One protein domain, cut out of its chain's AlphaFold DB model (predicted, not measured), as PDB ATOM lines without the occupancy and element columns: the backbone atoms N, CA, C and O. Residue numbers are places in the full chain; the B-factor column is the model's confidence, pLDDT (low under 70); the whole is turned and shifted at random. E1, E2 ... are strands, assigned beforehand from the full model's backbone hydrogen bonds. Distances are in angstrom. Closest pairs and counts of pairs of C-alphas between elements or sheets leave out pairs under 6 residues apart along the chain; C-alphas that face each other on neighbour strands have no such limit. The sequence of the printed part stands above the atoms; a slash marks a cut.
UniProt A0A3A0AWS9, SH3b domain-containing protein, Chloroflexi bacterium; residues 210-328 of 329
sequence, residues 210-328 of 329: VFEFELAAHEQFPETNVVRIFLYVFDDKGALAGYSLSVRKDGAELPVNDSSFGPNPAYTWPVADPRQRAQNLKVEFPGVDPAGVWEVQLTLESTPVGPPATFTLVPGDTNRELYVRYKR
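What this domain is: This is residues 210 to 328 of the 329 residues of the protein "SH3b domain-containing protein" of Chloroflexi bacterium (UniProt A0A3A0AWS9). Two four-stranded sheets, E1 E8 E2 E5 and E4 E3 E6 E7, lie face to face as a sandwich, their strands at 31 degrees to each other. A long loop with no named element, residues 255 to 280, links E4 of the one sheet to E5 of the other, its C-alphas 9 to 20 A from the mean of all C-alphas. The 119 printed residues hold eight named strands, E1 to E8 in chain order, and no named helix; the class is all strand, with 58 residues in named elements, under half. The first sheet is mixed, the second antiparallel. The whole is compact, with a radius of gyration of the C-alphas of 13.4 A and spans of 40 by 34 by 22 A.

Where its parts are: E1, residues 214 to 221, begins at C-alpha (231.082, 216.622, 234.566). E8, residues 319 to 327, is 23.9 A long and ends at (232.790, 214.691, 239.240). E2, residues 223 to 235, is 28.0 A long and bends by 105 degrees at residue 226. E5 is residues 281 to 285. E4 is residues 252 to 254, E3 244 to 249, E6 292 to 300, 25.7 A long, and E7 309 to 313.

How they stand to each other: E8 is antiparallel to E1, with N 216 and O 325 at 2.8 A, and parallel to E2, with N 322 and O 228 at 2.8 A. E5 is antiparallel to E2, with N 229 and O 283 at 2.8 A. In the other sheet, hairpin E3 and E4 has N 254 and O 247 at 2.8 A, E3 and E6 N 248 and O 295 at 2.8 A, and hairpin E6 and E7 N 294 and O 311 at 2.8 A. Between the sheets, the closest C-alphas of E7 and E8 are those of Ala 309 and Val 324, 7.0 A apart.

The domain as a whole: The C-alphas of Lys 237 and Pro 315, the two farthest apart, are 40.0 A apart. The printed part has no cut. The link E4 to E5 is long, with 26 residues. pLDDT is under 70 at residue 224 and residues 268 to 272.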
ATOM      1  N   VAL A 210     233.024 217.472 226.312       83.31
ATOM      2  CA  VAL A 210     234.366 217.961 225.943       83.31
ATOM      3  C   VAL A 210     235.273 218.106 227.170       83.31
ATOM      4  O   VAL A 210     236.498 218.132 227.040       83.31
ATOM      5  N   PHE A 211     234.688 218.191 228.363       89.31
ATOM      6  CA  PHE A 211     235.411 218.459 229.595       89.31
ATOM      7  C   PHE A 211     235.835 217.174 230.312       89.31
ATOM      8  O   PHE A 211     235.185 216.137 230.219       89.31
ATOM      9  N   GLU A 212     236.948 217.249 231.046       93.19
ATOM     10  CA  GLU A 212     237.429 216.139 231.880       93.19
ATOM     11  C   GLU A 212     236.490 215.879 233.069       93.19
ATOM     12  O   GLU A 212     236.387 214.754 233.554       93.19
ATOM     13  N   PHE A 213     235.812 216.926 233.538       95.81
ATOM     14  CA  PHE A 213     234.866 216.874 234.639       95.81
ATOM     15  C   PHE A 213     233.448 217.133 234.160       95.81
ATOM     16  O   PHE A 213     233.197 218.048 233.378       95.81
ATOM     17  N   GLU A 214     232.510 216.401 234.742       95.06
ATOM     18  CA  GLU A 214     231.082 216.622 234.566       95.06
ATOM     19  C   GLU A 214     230.553 217.508 235.701       95.06
ATOM     20  O   GLU A 214     230.922 217.324 236.869       95.06
ATOM     21  N   LEU A 215     229.661 218.455 235.388       95.31
ATOM     22  CA  LEU A 215     228.917 219.197 236.409       95.31
ATOM     23  C   LEU A 215     227.821 218.290 236.977       95.31
ATOM     24  O   LEU A 215     226.747 218.129 236.403       95.31
ATOM     25  N   ALA A 216     228.102 217.687 238.126       93.69
ATOM     26  CA  ALA A 216     227.207 216.735 238.771       93.69
ATOM     27  C   ALA A 216     226.008 217.418 239.447       93.69
ATOM     28  O   ALA A 216     224.926 216.835 239.512       93.69
ATOM     29  N   ALA A 217     226.199 218.623 239.993       93.06
ATOM     30  CA  ALA A 217     225.121 219.421 240.570       93.06
ATOM     31  C   ALA A 217     225.512 220.895 240.702       93.06
ATOM     32  O   ALA A 217     226.682 221.227 240.904       93.06
ATOM     33  N   HIS A 218     224.500 221.761 240.688       93.56
ATOM     34  CA  HIS A 218     224.606 223.121 241.191       93.56
ATOM     35  C   HIS A 218     223.334 223.489 241.973       93.56
ATOM     36  O   HIS A 218     222.220 223.213 241.532       93.56
ATOM     37  N   GLU A 219     223.492 224.067 243.160       93.50
ATOM     38  CA  GLU A 219     222.405 224.319 244.115       93.50
ATOM     39  C   GLU A 219     222.555 225.714 244.744       93.50
ATOM     40  O   GLU A 219     223.651 226.270 244.774       93.50
ATOM     41  N   GLN A 220     221.455 226.280 245.245       92.00
ATOM     42  CA  GLN A 220     221.459 227.543 245.993       92.00
ATOM     43  C   GLN A 220     220.907 227.316 247.402       92.00
ATOM     44  O   GLN A 220     219.883 226.647 247.565       92.00
ATOM     45  N   PHE A 221     221.557 227.904 248.405       86.25
ATOM     46  CA  PHE A 221     221.180 227.797 249.814       86.25
ATOM     47  C   PHE A 221     221.071 229.170 250.486       86.25
ATOM     48  O   PHE A 221     221.669 230.139 250.007       86.25
ATOM     49  N   PRO A 222     220.323 229.268 251.604       83.38
ATOM     50  CA  PRO A 222     220.193 230.510 252.353       83.38
ATOM     51  C   PRO A 222     221.534 231.060 252.858       83.38
ATOM     52  O   PRO A 222     222.253 230.381 253.582       83.38
ATOM     53  N   GLU A 223     221.816 232.315 252.523       78.75
ATOM     54  CA  GLU A 223     222.911 233.150 253.023       78.75
ATOM     55  C   GLU A 223     222.529 234.606 252.728       78.75
ATOM     56  O   GLU A 223     222.129 234.943 251.611       78.75
ATOM     57  N   THR A 224     222.606 235.480 253.725       67.94
ATOM     58  CA  THR A 224     222.076 236.849 253.623       67.94
ATOM     59  C   THR A 224     223.156 237.915 253.572       67.94
ATOM     60  O   THR A 224     222.869 239.049 253.185       67.94
ATOM     61  N   ASN A 225     224.391 237.577 253.934       72.81
ATOM     62  CA  ASN A 225     225.435 238.562 254.191       72.81
ATOM     63  C   ASN A 225     226.351 238.757 252.981       72.81
ATOM     64  O   ASN A 225     226.702 239.887 252.646       72.81
ATOM     65  N   VAL A 226     226.700 237.672 252.294       82.94
ATOM     66  CA  VAL A 226     227.695 237.659 251.215       82.94
ATOM     67  C   VAL A 226     227.311 236.644 250.143       82.94
ATOM     68  O   VAL A 226     226.604 235.687 250.439       82.94
ATOM     69  N   VAL A 227     227.765 236.824 248.900       86.62
ATOM     70  CA  VAL A 227     227.747 235.709 247.944       86.62
ATOM     71  C   VAL A 227     228.901 234.776 248.283       86.62
ATOM     72  O   VAL A 227     230.067 235.156 248.168       86.62
ATOM     73  N   ARG A 228     228.567 233.568 248.732       92.12
ATOM     74  CA  ARG A 228     229.519 232.500 249.044       92.12
ATOM     75  C   ARG A 228     229.418 231.435 247.967       92.12
ATOM     76  O   ARG A 228     228.316 231.038 247.608       92.12
ATOM     77  N   ILE A 229     230.551 230.942 247.490       94.38
ATOM     78  CA  ILE A 229     230.616 229.815 246.569       94.38
ATOM     79  C   ILE A 229     231.386 228.681 247.231       94.38
ATOM     80  O   ILE A 229     232.544 228.838 247.620       94.38
ATOM     81  N   PHE A 230     230.736 227.531 247.347       95.94
ATOM     82  CA  PHE A 230     231.370 226.279 247.729       95.94
ATOM     83  C   PHE A 230     231.560 225.405 246.493       95.94
ATOM     84  O   PHE A 230     230.624 225.187 245.723       95.94
ATOM     85  N   LEU A 231     232.762 224.856 246.344       97.62
ATOM     86  CA  LEU A 231     233.065 223.836 245.346       97.62
ATOM     87  C   LEU A 231     233.276 222.486 246.027       97.62
ATOM     88  O   LEU A 231     233.960 222.386 247.049       97.62
ATOM     89  N   TYR A 232     232.743 221.438 245.402       97.88
ATOM     90  CA  TYR A 232     233.194 220.071 245.614       97.88
ATOM     91  C   TYR A 232     233.648 219.428 244.305       97.88
ATOM     92  O   TYR A 232     232.827 219.084 243.457       97.88
ATOM     93  N   VAL A 233     234.958 219.255 244.149       97.50
ATOM     94  CA  VAL A 233     235.571 218.538 243.022       97.50
ATOM     95  C   VAL A 233     236.139 217.207 243.506       97.50
ATOM     96  O   VAL A 233     236.923 217.168 244.458       97.50
ATOM     97  N   PHE A 234     235.715 216.108 242.888       98.00
ATOM     98  CA  PHE A 234     235.980 214.762 243.399       98.00
ATOM     99  C   PHE A 234     236.006 213.702 242.291       98.00
ATOM    100  O   PHE A 234     235.502 213.917 241.189       98.00
ATOM    101  N   ASP A 235     236.586 212.548 242.606       95.94
ATOM    102  CA  ASP A 235     236.468 211.304 241.843       95.94
ATOM    103  C   ASP A 235     235.960 210.171 242.758       95.94
ATOM    104  O   ASP A 235     235.556 210.405 243.901       95.94
ATOM    105  N   ASP A 236     235.984 208.926 242.280       93.81
ATOM    106  CA  ASP A 236     235.562 207.764 243.075       93.81
ATOM    107  C   ASP A 236     236.457 207.487 244.306       93.81
ATOM    108  O   ASP A 236     236.089 206.687 245.169       93.81
ATOM    109  N   LYS A 237     237.635 208.119 244.410       91.56
ATOM    110  CA  LYS A 237     238.578 207.963 245.530       91.56
ATOM    111  C   LYS A 237     238.454 209.074 246.569       91.56
ATOM    112  O   LYS A 237     238.867 208.853 247.707       91.56
ATOM    113  N   GLY A 238     237.916 210.239 246.216       90.44
ATOM    114  CA  GLY A 238     237.663 211.323 247.165       90.44
ATOM    115  C   GLY A 238     237.833 212.723 246.584       90.44
ATOM    116  O   GLY A 238     237.725 212.941 245.380       90.44
ATOM    117  N   ALA A 239     238.068 213.692 247.472       91.38
ATOM    118  CA  ALA A 239     238.226 215.096 247.108       91.38
ATOM    119  C   ALA A 239     239.553 215.334 246.367       91.38
ATOM    120  O   ALA A 239     240.600 214.824 246.767       91.38
ATOM    121  N   LEU A 240     239.518 216.145 245.310       92.50
ATOM    122  CA  LEU A 240     240.681 216.439 244.474       92.50
ATOM    123  C   LEU A 240     241.271 217.814 244.807       92.50
ATOM    124  O   LEU A 240     240.550 218.809 244.855       92.50
ATOM    125  N   ALA A 241     242.587 217.880 245.010       88.94
ATOM    126  CA  ALA A 241     243.301 219.122 245.307       88.94
ATOM    127  C   ALA A 241     243.844 219.806 244.039       88.94
ATOM    128  O   ALA A 241     244.111 219.135 243.042       88.94
ATOM    129  N   GLY A 242     244.073 221.121 244.112       84.81
ATOM    130  CA  GLY A 242     244.759 221.898 243.070       84.81
ATOM    131  C   GLY A 242     243.864 222.499 241.980       84.81
ATOM    132  O   GLY A 242     244.387 223.063 241.024       84.81
ATOM    133  N   TYR A 243     242.541 222.412 242.116       96.62
ATOM    134  CA  TYR A 243     241.584 223.040 241.196       96.62
ATOM    135  C   TYR A 243     241.137 224.400 241.716       96.62
ATOM    136  O   TYR A 243     241.157 224.638 242.916       96.62
ATOM    137  N   SER A 244     240.677 225.283 240.840       97.38
ATOM    138  CA  SER A 244     240.107 226.575 241.228       97.38
ATOM    139  C   SER A 244     238.808 226.848 240.466       97.38
ATOM    140  O   SER A 244     238.271 225.968 239.786       97.38
ATOM    141  N   LEU A 245     238.271 228.056 240.615       97.00
ATOM    142  CA  LEU A 245     237.072 228.515 239.926       97.00
ATOM    143  C   LEU A 245     237.389 229.757 239.096       97.00
ATOM    144  O   LEU A 245     238.000 230.697 239.593       97.00
ATOM    145  N   SER A 246     236.909 229.799 237.856       94.38
ATOM    146  CA  SER A 246     236.642 231.069 237.177       94.38
ATOM    147  C   SER A 246     235.214 231.477 237.526       94.38
ATOM    148  O   SER A 246     234.282 230.690 237.343       94.38
ATOM    149  N   VAL A 247     235.049 232.679 238.076       96.56
ATOM    150  CA  VAL A 247     233.741 233.214 238.470       96.56
ATOM    151  C   VAL A 247     233.492 234.491 237.692       96.56
ATOM    152  O   VAL A 247     234.307 235.411 237.725       96.56
ATOM    153  N   ARG A 248     232.358 234.568 236.994       95.38
ATOM    154  CA  ARG A 248     231.918 235.778 236.297       95.38
ATOM    155  C   ARG A 248     230.569 236.230 236.820       95.38
ATOM    156  O   ARG A 248     229.653 235.423 236.937       95.38
ATOM    157  N   LYS A 249     230.430 237.529 237.066       95.56
ATOM    158  CA  LYS A 249     229.152 238.183 237.334       95.56
ATOM    159  C   LYS A 249     228.788 239.085 236.163       95.56
ATOM    160  O   LYS A 249     229.539 239.996 235.833       95.56
ATOM    161  N   ASP A 250     227.644 238.830 235.534       95.38
ATOM    162  CA  ASP A 250     227.154 239.567 234.361       95.38
ATOM    163  C   ASP A 250     228.222 239.679 233.247       95.38
ATOM    164  O   ASP A 250     228.360 240.698 232.571       95.38
ATOM    165  N   GLY A 251     229.026 238.619 233.089       89.88
ATOM    166  CA  GLY A 251     230.145 238.537 232.144       89.88
ATOM    167  C   GLY A 251     231.471 239.143 232.629       89.88
ATOM    168  O   GLY A 251     232.498 238.905 231.996       89.88
ATOM    169  N   ALA A 252     231.490 239.878 233.743       89.56
ATOM    170  CA  ALA A 252     232.710 240.425 234.336       89.56
ATOM    171  C   ALA A 252     233.374 239.411 235.277       89.56
ATOM    172  O   ALA A 252     232.722 238.857 236.157       89.56
ATOM    173  N   GLU A 253     234.674 239.178 235.110       90.19
ATOM    174  CA  GLU A 253     235.429 238.227 235.931       90.19
ATOM    175  C   GLU A 253     235.684 238.760 237.346       90.19
ATOM    176  O   GLU A 253     236.056 239.921 237.538       90.19
ATOM    177  N   LEU A 254     235.479 237.892 238.334       85.56
ATOM    178  CA  LEU A 254     235.761 238.128 239.742       85.56
ATOM    179  C   LEU A 254     236.992 237.308 240.161       85.56
ATOM    180  O   LEU A 254     237.145 236.165 239.725       85.56
ATOM    181  N   PRO A 255     237.877 237.866 241.004       79.62
ATOM    182  CA  PRO A 255     239.114 237.196 241.378       79.62
ATOM    183  C   PRO A 255     238.853 235.994 242.292       79.62
ATOM    184  O   PRO A 255     238.132 236.101 243.282       79.62
ATOM    185  N   VAL A 256     239.519 234.879 241.994       83.12
ATOM    186  CA  VAL A 256     239.602 233.691 242.851       83.12
ATOM    187  C   VAL A 256     241.066 233.275 242.915       83.12
ATOM    188  O   VAL A 256     241.668 232.979 241.888       83.12
ATOM    189  N   ASN A 257     241.651 233.295 244.112       76.69
ATOM    190  CA  ASN A 257     243.073 232.977 244.316       76.69
ATOM    191  C   ASN A 257     243.288 231.681 245.106       76.69
ATOM    192  O   ASN A 257     244.422 231.239 245.283       76.69
ATOM    193  N   ASP A 258     242.202 231.080 245.580       73.69
ATOM    194  CA  ASP A 258     242.226 229.859 246.363       73.69
ATOM    195  C   ASP A 258     242.162 228.624 245.460       73.69
ATOM    196  O   ASP A 258     241.750 228.673 244.296       73.69
ATOM    197  N   SER A 259     242.602 227.494 246.001       82.00
ATOM    198  CA  SER A 259     242.587 226.207 245.313       82.00
ATOM    199  C   SER A 259     241.979 225.133 246.196       82.00
ATOM    200  O   SER A 259     242.010 225.215 247.424       82.00
ATOM    201  N   SER A 260     241.432 224.106 245.558       80.25
ATOM    202  CA  SER A 260     240.794 223.005 246.240       80.25
ATOM    203  C   SER A 260     241.797 222.171 247.029       80.25
ATOM    204  O   SER A 260     242.966 222.043 246.649       80.25
ATOM    205  N   PHE A 261     241.333 221.565 248.120       81.31
ATOM    206  CA  PHE A 261     242.113 220.652 248.954       81.31
ATOM    207  C   PHE A 261     241.608 219.203 248.860       81.31
ATOM    208  O   PHE A 261     240.583 218.893 248.253       81.31
ATOM    209  N   GLY A 262     242.367 218.278 249.436       85.25
ATOM    210  CA  GLY A 262     242.071 216.849 249.433       85.25
ATOM    211  C   GLY A 262     243.139 216.070 250.205       85.25
ATOM    212  O   GLY A 262     244.110 216.670 250.672       85.25
ATOM    213  N   PRO A 263     242.986 214.745 250.371       86.69
ATOM    214  CA  PRO A 263     241.939 213.889 249.797       86.69
ATOM    215  C   PRO A 263     240.607 213.899 250.567       86.69
ATOM    216  O   PRO A 263     239.590 213.425 250.063       86.69
ATOM    217  N   ASN A 264     240.605 214.437 251.788       77.62
ATOM    218  CA  ASN A 264     239.420 214.482 252.639       77.62
ATOM    219  C   ASN A 264     238.660 215.797 252.406       77.62
ATOM    220  O   ASN A 264     239.271 216.860 252.547       77.62
ATOM    221  N   PRO A 265     237.360 215.758 252.067       78.94
ATOM    222  CA  PRO A 265     236.557 216.969 252.005       78.94
ATOM    223  C   PRO A 265     236.283 217.512 253.410       78.94
ATOM    224  O   PRO A 265     236.265 216.768 254.392       78.94
ATOM    225  N   ALA A 266     236.011 218.809 253.489       78.25
ATOM    226  CA  ALA A 266     235.302 219.389 254.619       78.25
ATOM    227  C   ALA A 266     233.800 219.433 254.308       78.25
ATOM    228  O   ALA A 266     233.340 218.950 253.271       78.25
ATOM    229  N   TYR A 267     233.030 220.042 255.201       75.50
ATOM    230  CA  TYR A 267     231.602 220.251 255.013       75.50
ATOM    231  C   TYR A 267     231.279 221.743 254.919       75.50
ATOM    232  O   TYR A 267     232.001 222.575 255.468       75.50
ATOM    233  N   THR A 268     230.208 222.080 254.202       63.72
ATOM    234  CA  THR A 268     229.690 223.456 254.098       63.72
ATOM    235  C   THR A 268     229.145 223.969 255.431       63.72
ATOM    236  O   THR A 268     229.174 225.167 255.685       63.72
ATOM    237  N   TRP A 269     228.736 223.049 256.310       52.16
ATOM    238  CA  TRP A 269     228.247 223.319 257.661       52.16
ATOM    239  C   TRP A 269     228.950 222.397 258.666       52.16
ATOM    240  O   TRP A 269     229.241 221.254 258.317       52.16
ATOM    241  N   PRO A 270     229.229 222.835 259.905       47.19
ATOM    242  CA  PRO A 270     229.910 222.006 260.906       47.19
ATOM    243  C   PRO A 270     228.971 221.022 261.625       47.19
ATOM    244  O   PRO A 270     229.436 220.071 262.249       47.19
ATOM    245  N   VAL A 271     227.654 221.232 261.532       46.59
ATOM    246  CA  VAL A 271     226.623 220.365 262.117       46.59
ATOM    247  C   VAL A 271     225.936 219.584 261.005       46.59
ATOM    248  O   VAL A 271     225.713 220.114 259.916       46.59
ATOM    249  N   ALA A 272     225.596 218.327 261.290       53.41
ATOM    250  CA  ALA A 272     224.796 217.508 260.391       53.41
ATOM    251  C   ALA A 272     223.439 218.184 260.133       53.41
ATOM    252  O   ALA A 272     222.613 218.313 261.036       53.41
ATOM    253  N   ASP A 273     223.229 218.612 258.892       72.94
ATOM    254  CA  ASP A 273     222.032 219.303 258.420       72.94
ATOM    255  C   ASP A 273     221.668 218.758 257.027       72.94
ATOM    256  O   ASP A 273     222.575 218.427 256.258       72.94
ATOM    257  N   PRO A 274     220.382 218.673 256.642       76.69
ATOM    258  CA  PRO A 274     219.992 218.267 255.287       76.69
ATOM    259  C   PRO A 274     220.627 219.098 254.152       76.69
ATOM    260  O   PRO A 274     220.701 218.653 253.003       76.69
ATOM    261  N   ARG A 275     221.076 220.319 254.453       71.19
ATOM    262  CA  ARG A 275     221.769 221.241 253.543       71.19
ATOM    263  C   ARG A 275     223.287 221.120 253.612       71.19
ATOM    264  O   ARG A 275     223.971 221.704 252.779       71.19
ATOM    265  N   GLN A 276     223.827 220.364 254.565       79.44
ATOM    266  CA  GLN A 276     225.254 220.089 254.628       79.44
ATOM    267  C   GLN A 276     225.679 219.389 253.331       79.44
ATOM    268  O   GLN A 276     225.037 218.456 252.840       79.44
ATOM    269  N   ARG A 277     226.762 219.878 252.737       87.81
ATOM    270  CA  ARG A 277     227.383 219.314 251.544       87.81
ATOM    271  C   ARG A 277     228.859 219.101 251.823       87.81
ATOM    272  O   ARG A 277     229.456 219.845 252.599       87.81
ATOM    273  N   ALA A 278     229.452 218.094 251.193       87.75
ATOM    274  CA  ALA A 278     230.904 218.012 251.112       87.75
ATOM    275  C   ALA A 278     231.417 219.192 250.280       87.75
ATOM    276  O   ALA A 278     230.772 219.580 249.305       87.75
ATOM    277  N   GLN A 279     232.558 219.747 250.661       92.19
ATOM    278  CA  GLN A 279     233.237 220.816 249.940       92.19
ATOM    279  C   GLN A 279     234.741 220.672 250.105       92.19
ATOM    280  O   GLN A 279     235.230 220.120 251.094       92.19
ATOM    281  N   ASN A 280     235.477 221.176 249.132       91.38
ATOM    282  CA  ASN A 280     236.918 221.277 249.218       91.38
ATOM    283  C   ASN A 280     237.472 222.597 248.681       91.38
ATOM    284  O   ASN A 280     238.665 222.661 248.415       91.38
ATOM    285  N   LEU A 281     236.641 223.634 248.544       81.38
ATOM    286  CA  LEU A 281     237.047 225.021 248.305       81.38
ATOM    287  C   LEU A 281     235.939 226.003 248.748       81.38
ATOM    288  O   LEU A 281     234.785 225.886 248.331       81.38
ATOM    289  N   LYS A 282     236.352 226.940 249.614       88.88
ATOM    290  CA  LYS A 282     235.731 228.191 250.100       88.88
ATOM    291  C   LYS A 282     235.983 229.426 249.231       88.88
ATOM    292  O   LYS A 282     237.134 229.833 249.242       88.88
ATOM    293  N   VAL A 283     235.004 230.085 248.603       80.81
ATOM    294  CA  VAL A 283     235.204 231.457 248.074       80.81
ATOM    295  C   VAL A 283     234.065 232.382 248.501       80.81
ATOM    296  O   VAL A 283     232.908 231.972 248.521       80.81
ATOM    297  N   GLU A 284     234.367 233.632 248.847       84.00
ATOM    298  CA  GLU A 284     233.377 234.635 249.258       84.00
ATOM    299  C   GLU A 284     233.630 235.967 248.541       84.00
ATOM    300  O   GLU A 284     234.773 236.370 248.340       84.00
ATOM    301  N   PHE A 285     232.552 236.661 248.164       82.75
ATOM    302  CA  PHE A 285     232.595 237.925 247.421       82.75
ATOM    303  C   PHE A 285     231.957 239.067 248.230       82.75
ATOM    304  O   PHE A 285     230.842 239.506 247.923       82.75
ATOM    305  N   PRO A 286     232.616 239.548 249.302       80.19
ATOM    306  CA  PRO A 286     232.085 240.624 250.133       80.19
ATOM    307  C   PRO A 286     231.980 241.933 249.347       80.19
ATOM    308  O   PRO A 286     232.842 242.272 248.538       80.19
ATOM    309  N   GLY A 287     230.907 242.689 249.592       80.62
ATOM    310  CA  GLY A 287     230.680 243.991 248.956       80.62
ATOM    311  C   GLY A 287     230.307 243.937 247.469       80.62
ATOM    312  O   GLY A 287     230.055 244.986 246.878       80.62
ATOM    313  N   VAL A 288     230.233 242.747 246.869       83.56
ATOM    314  CA  VAL A 288     229.694 242.561 245.520       83.56
ATOM    315  C   VAL A 288     228.169 242.525 245.608       83.56
ATOM    316  O   VAL A 288     227.604 241.805 246.432       83.56
ATOM    317  N   ASP A 289     227.494 243.316 244.769       88.69
ATOM    318  CA  ASP A 289     226.037 243.233 244.619       88.69
ATOM    319  C   ASP A 289     225.658 241.789 244.249       88.69
ATOM    320  O   ASP A 289     226.227 241.262 243.299       88.69
ATOM    321  N   PRO A 290     224.758 241.108 244.973       90.25
ATOM    322  CA  PRO A 290     224.399 239.729 244.656       90.25
ATOM    323  C   PRO A 290     223.573 239.603 243.373       90.25
ATOM    324  O   PRO A 290     223.630 238.560 242.727       90.25
ATOM    325  N   ALA A 291     222.798 240.623 242.991       94.38
ATOM    326  CA  ALA A 291     221.827 240.503 241.908       94.38
ATOM    327  C   ALA A 291     222.501 240.384 240.534       94.38
ATOM    328  O   ALA A 291     223.389 241.171 240.209       94.38
ATOM    329  N   GLY A 292     222.053 239.442 239.706       95.25
ATOM    330  CA  GLY A 292     222.572 239.235 238.354       95.25
ATOM    331  C   GLY A 292     222.820 237.771 238.016       95.25
ATOM    332  O   GLY A 292     222.397 236.859 238.734       95.25
ATOM    333  N   VAL A 293     223.499 237.555 236.893       97.88
ATOM    334  CA  VAL A 293     223.893 236.225 236.423       97.88
ATOM    335  C   VAL A 293     225.296 235.912 236.924       97.88
ATOM    336  O   VAL A 293     226.235 236.651 236.641       97.88
ATOM    337  N   TRP A 294     225.435 234.802 237.639       97.88
ATOM    338  CA  TRP A 294     226.710 234.273 238.108       97.88
ATOM    339  C   TRP A 294     227.053 233.019 237.315       97.88
ATOM    340  O   TRP A 294     226.281 232.065 237.295       97.88
ATOM    341  N   GLU A 295     228.209 233.017 236.672       97.69
ATOM    342  CA  GLU A 295     228.767 231.864 235.975       97.69
ATOM    343  C   GLU A 295     229.987 231.367 236.749       97.69
ATOM    344  O   GLU A 295     230.884 232.146 237.072       97.69
ATOM    345  N   VAL A 296     230.004 230.079 237.079       97.81
ATOM    346  CA  VAL A 296     231.031 229.441 237.903       97.81
ATOM    347  C   VAL A 296     231.566 228.234 237.158       97.81
ATOM    348  O   VAL A 296     230.831 227.279 236.916       97.81
ATOM    349  N   GLN A 297     232.851 228.243 236.822       97.75
ATOM    350  CA  GLN A 297     233.460 227.190 236.018       97.75
ATOM    351  C   GLN A 297     234.706 226.621 236.691       97.75
ATOM    352  O   GLN A 297     235.562 227.371 237.159       97.75
ATOM    353  N   LEU A 298     234.818 225.291 236.722       98.31
ATOM    354  CA  LEU A 298     235.987 224.599 237.261       98.31
ATOM    355  C   LEU A 298     237.215 224.827 236.372       98.31
ATOM    356  O   LEU A 298     237.157 224.613 235.157       98.31
ATOM    357  N   THR A 299     238.339 225.192 236.987       95.50
ATOM    358  CA  THR A 299     239.613 225.391 236.293       95.50
ATOM    359  C   THR A 299     240.761 224.617 236.935       95.50
ATOM    360  O   THR A 299     240.759 224.318 238.129       95.50
ATOM    361  N   LEU A 300     241.772 224.314 236.125       94.75
ATOM    362  CA  LEU A 300     243.097 223.876 236.552       94.75
ATOM    363  C   LEU A 300     244.113 224.820 235.908       94.75
ATOM    364  O   LEU A 300     244.130 224.946 234.686       94.75
ATOM    365  N   GLU A 301     244.909 225.524 236.718       87.62
ATOM    366  CA  GLU A 301     245.863 226.538 236.227       87.62
ATOM    367  C   GLU A 301     245.207 227.535 235.241       87.62
ATOM    368  O   GLU A 301     245.717 227.806 234.155       87.62
ATOM    369  N   SER A 302     244.018 228.033 235.599       82.94
ATOM    370  CA  SER A 302     243.178 228.933 234.785       82.94
ATOM    371  C   SER A 302     242.591 228.337 233.497       82.94
ATOM    372  O   SER A 302     241.830 229.015 232.807       82.94
ATOM    373  N   THR A 303     242.877 227.075 233.173       91.62
ATOM    374  CA  THR A 303     242.266 226.375 232.036       91.62
ATOM    375  C   THR A 303     240.937 225.754 232.465       91.62
ATOM    376  O   THR A 303     240.927 225.015 233.450       91.62
ATOM    377  N   PRO A 304     239.816 226.003 231.762       95.50
ATOM    378  CA  PRO A 304     238.550 225.337 232.050       95.50
ATOM    379  C   PRO A 304     238.643 223.820 231.865       95.50
ATOM    380  O   PRO A 304     239.058 223.345 230.810       95.50
ATOM    381  N   VAL A 305     238.236 223.067 232.885       97.00
ATOM    382  CA  VAL A 305     238.250 221.589 232.882       97.00
ATOM    383  C   VAL A 305     236.885 220.975 233.190       97.00
ATOM    384  O   VAL A 305     236.751 219.755 233.160       97.00
ATOM    385  N   GLY A 306     235.880 221.810 233.453       95.19
ATOM    386  CA  GLY A 306     234.476 221.438 233.606       95.19
ATOM    387  C   GLY A 306     233.563 222.428 232.873       95.19
ATOM    388  O   GLY A 306     233.982 223.561 232.597       95.19
ATOM    389  N   PRO A 307     232.318 222.036 232.564       94.62
ATOM    390  CA  PRO A 307     231.331 222.944 231.988       94.62
ATOM    391  C   PRO A 307     230.921 224.028 233.000       94.62
ATOM    392  O   PRO A 307     231.074 223.817 234.199       94.62
ATOM    393  N   PRO A 308     230.425 225.200 232.573       95.56
ATOM    394  CA  PRO A 308     230.022 226.259 233.496       95.56
ATOM    395  C   PRO A 308     228.696 225.942 234.209       95.56
ATOM    396  O   PRO A 308     227.734 225.485 233.597       95.56
ATOM    397  N   ALA A 309     228.614 226.269 235.499       96.62
ATOM    398  CA  ALA A 309     227.369 226.332 236.259       96.62
ATOM    399  C   ALA A 309     226.837 227.772 236.279       96.62
ATOM    400  O   ALA A 309     227.585 228.704 236.578       96.62
ATOM    401  N   THR A 310     225.545 227.963 236.007       96.94
ATOM    402  CA  THR A 310     224.918 229.293 235.989       96.94
ATOM    403  C   THR A 310     223.898 229.446 237.113       96.94
ATOM    404  O   THR A 310     223.015 228.609 237.297       96.94
ATOM    405  N   PHE A 311     223.975 230.567 237.824       97.06
ATOM    406  CA  PHE A 311     223.015 230.995 238.834       97.06
ATOM    407  C   PHE A 311     222.442 232.359 238.455       97.06
ATOM    408  O   PHE A 311     223.109 233.186 237.837       97.06
ATOM    409  N   THR A 312     221.190 232.612 238.818       96.62
ATOM    410  CA  THR A 312     220.559 233.925 238.648       96.62
ATOM    411  C   THR A 312     219.993 234.350 239.984       96.62
ATOM    412  O   THR A 312     219.109 233.680 240.510       96.62
ATOM    413  N   LEU A 313     220.529 235.442 240.523       94.00
ATOM    414  CA  LEU A 313     220.129 235.995 241.810       94.00
ATOM    415  C   LEU A 313     219.318 237.260 241.560       94.00
ATOM    416  O   LEU A 313     219.710 238.124 240.769       94.00
ATOM    417  N   VAL A 314     218.179 237.379 242.233       94.44
ATOM    418  CA  VAL A 314     217.330 238.573 242.134       94.44
ATOM    419  C   VAL A 314     217.777 239.658 243.124       94.44
ATOM    420  O   VAL A 314     218.447 239.367 244.117       94.44
ATOM    421  N   PRO A 315     217.411 240.934 242.917       90.31
ATOM    422  CA  PRO A 315     217.626 241.964 243.928       90.31
ATOM    423  C   PRO A 315     217.018 241.568 245.279       90.31
ATOM    424  O   PRO A 315     215.826 241.278 245.370       90.31
ATOM    425  N   GLY A 316     217.843 241.565 246.328       83.25
ATOM    426  CA  GLY A 316     217.421 241.178 247.675       83.25
ATOM    427  C   GLY A 316     217.330 239.669 247.923       83.25
ATOM    428  O   GLY A 316     216.807 239.292 248.969       83.25
ATOM    429  N   ASP A 317     217.844 238.823 247.022       88.19
ATOM    430  CA  ASP A 317     217.870 237.368 247.222       88.19
ATOM    431  C   ASP A 317     218.511 237.006 248.569       88.19
ATOM    432  O   ASP A 317     219.503 237.620 248.976       88.19
ATOM    433  N   THR A 318     217.938 236.029 249.265       85.88
ATOM    434  CA  THR A 318     218.453 235.496 250.533       85.88
ATOM    435  C   THR A 318     219.140 234.148 250.352       85.88
ATOM    436  O   THR A 318     219.572 233.572 251.342       85.88
ATOM    437  N   ASN A 319     219.217 233.623 249.126       87.56
ATOM    438  CA  ASN A 319     219.890 232.372 248.795       87.56
ATOM    439  C   ASN A 319     221.230 232.648 248.104       87.56
ATOM    440  O   ASN A 319     221.391 232.428 246.906       87.56
ATOM    441  N   ARG A 320     222.190 233.199 248.853       90.19
ATOM    442  CA  ARG A 320     223.479 233.649 248.305       90.19
ATOM    443  C   ARG A 320     224.613 232.638 248.462       90.19
ATOM    444  O   ARG A 320     225.745 232.948 248.097       90.19
ATOM    445  N   GLU A 321     224.334 231.450 248.990       91.44
ATOM    446  CA  GLU A 321     225.288 230.343 249.015       91.44
ATOM    447  C   GLU A 321     225.104 229.508 247.748       91.44
ATOM    448  O   GLU A 321     224.110 228.800 247.588       91.44
ATOM    449  N   LEU A 322     226.056 229.624 246.829       96.38
ATOM    450  CA  LEU A 322     226.091 228.897 245.568       96.38
ATOM    451  C   LEU A 322     226.963 227.662 245.757       96.38
ATOM    452  O   LEU A 322     228.130 227.753 246.132       96.38
ATOM    453  N   TYR A 323     226.407 226.496 245.489       96.81
ATOM    454  CA  TYR A 323     227.129 225.240 245.585       96.81
ATOM    455  C   TYR A 323     227.307 224.654 244.193       96.81
ATOM    456  O   TYR A 323     226.330 224.511 243.463       96.81
ATOM    457  N   VAL A 324     228.540 224.304 243.828       97.00
ATOM    458  CA  VAL A 324     228.858 223.604 242.577       97.00
ATOM    459  C   VAL A 324     229.613 222.318 242.869       97.00
ATOM    460  O   VAL A 324     230.502 222.269 243.721       97.00
ATOM    461  N   ARG A 325     229.270 221.260 242.140       97.69
ATOM    462  CA  ARG A 325     229.846 219.936 242.338       97.69
ATOM    463  C   ARG A 325     230.271 219.336 241.007       97.69
ATOM    464  O   ARG A 325     229.436 219.131 240.133       97.69
ATOM    465  N   TYR A 326     231.553 219.006 240.895       98.00
ATOM    466  CA  TYR A 326     232.157 218.430 239.698       98.00
ATOM    467  C   TYR A 326     232.693 217.035 239.984       98.00
ATOM    468  O   TYR A 326     233.458 216.843 240.931       98.00
ATOM    469  N   LYS A 327     232.301 216.066 239.155       97.19
ATOM    470  CA  LYS A 327     232.790 214.691 239.240       97.19
ATOM    471  C   LYS A 327     233.736 214.421 238.075       97.19
ATOM    472  O   LYS A 327     233.378 214.680 236.929       97.19
ATOM    473  N   ARG A 328     234.914 213.868 238.361       95.56
ATOM    474  CA  ARG A 328     235.704 213.171 237.343       95.56
ATOM    475  C   ARG A 328     235.127 211.754 237.178       95.56
ATOM    476  O   ARG A 328     235.061 211.050 238.194       95.56
TER     477      ARG A 328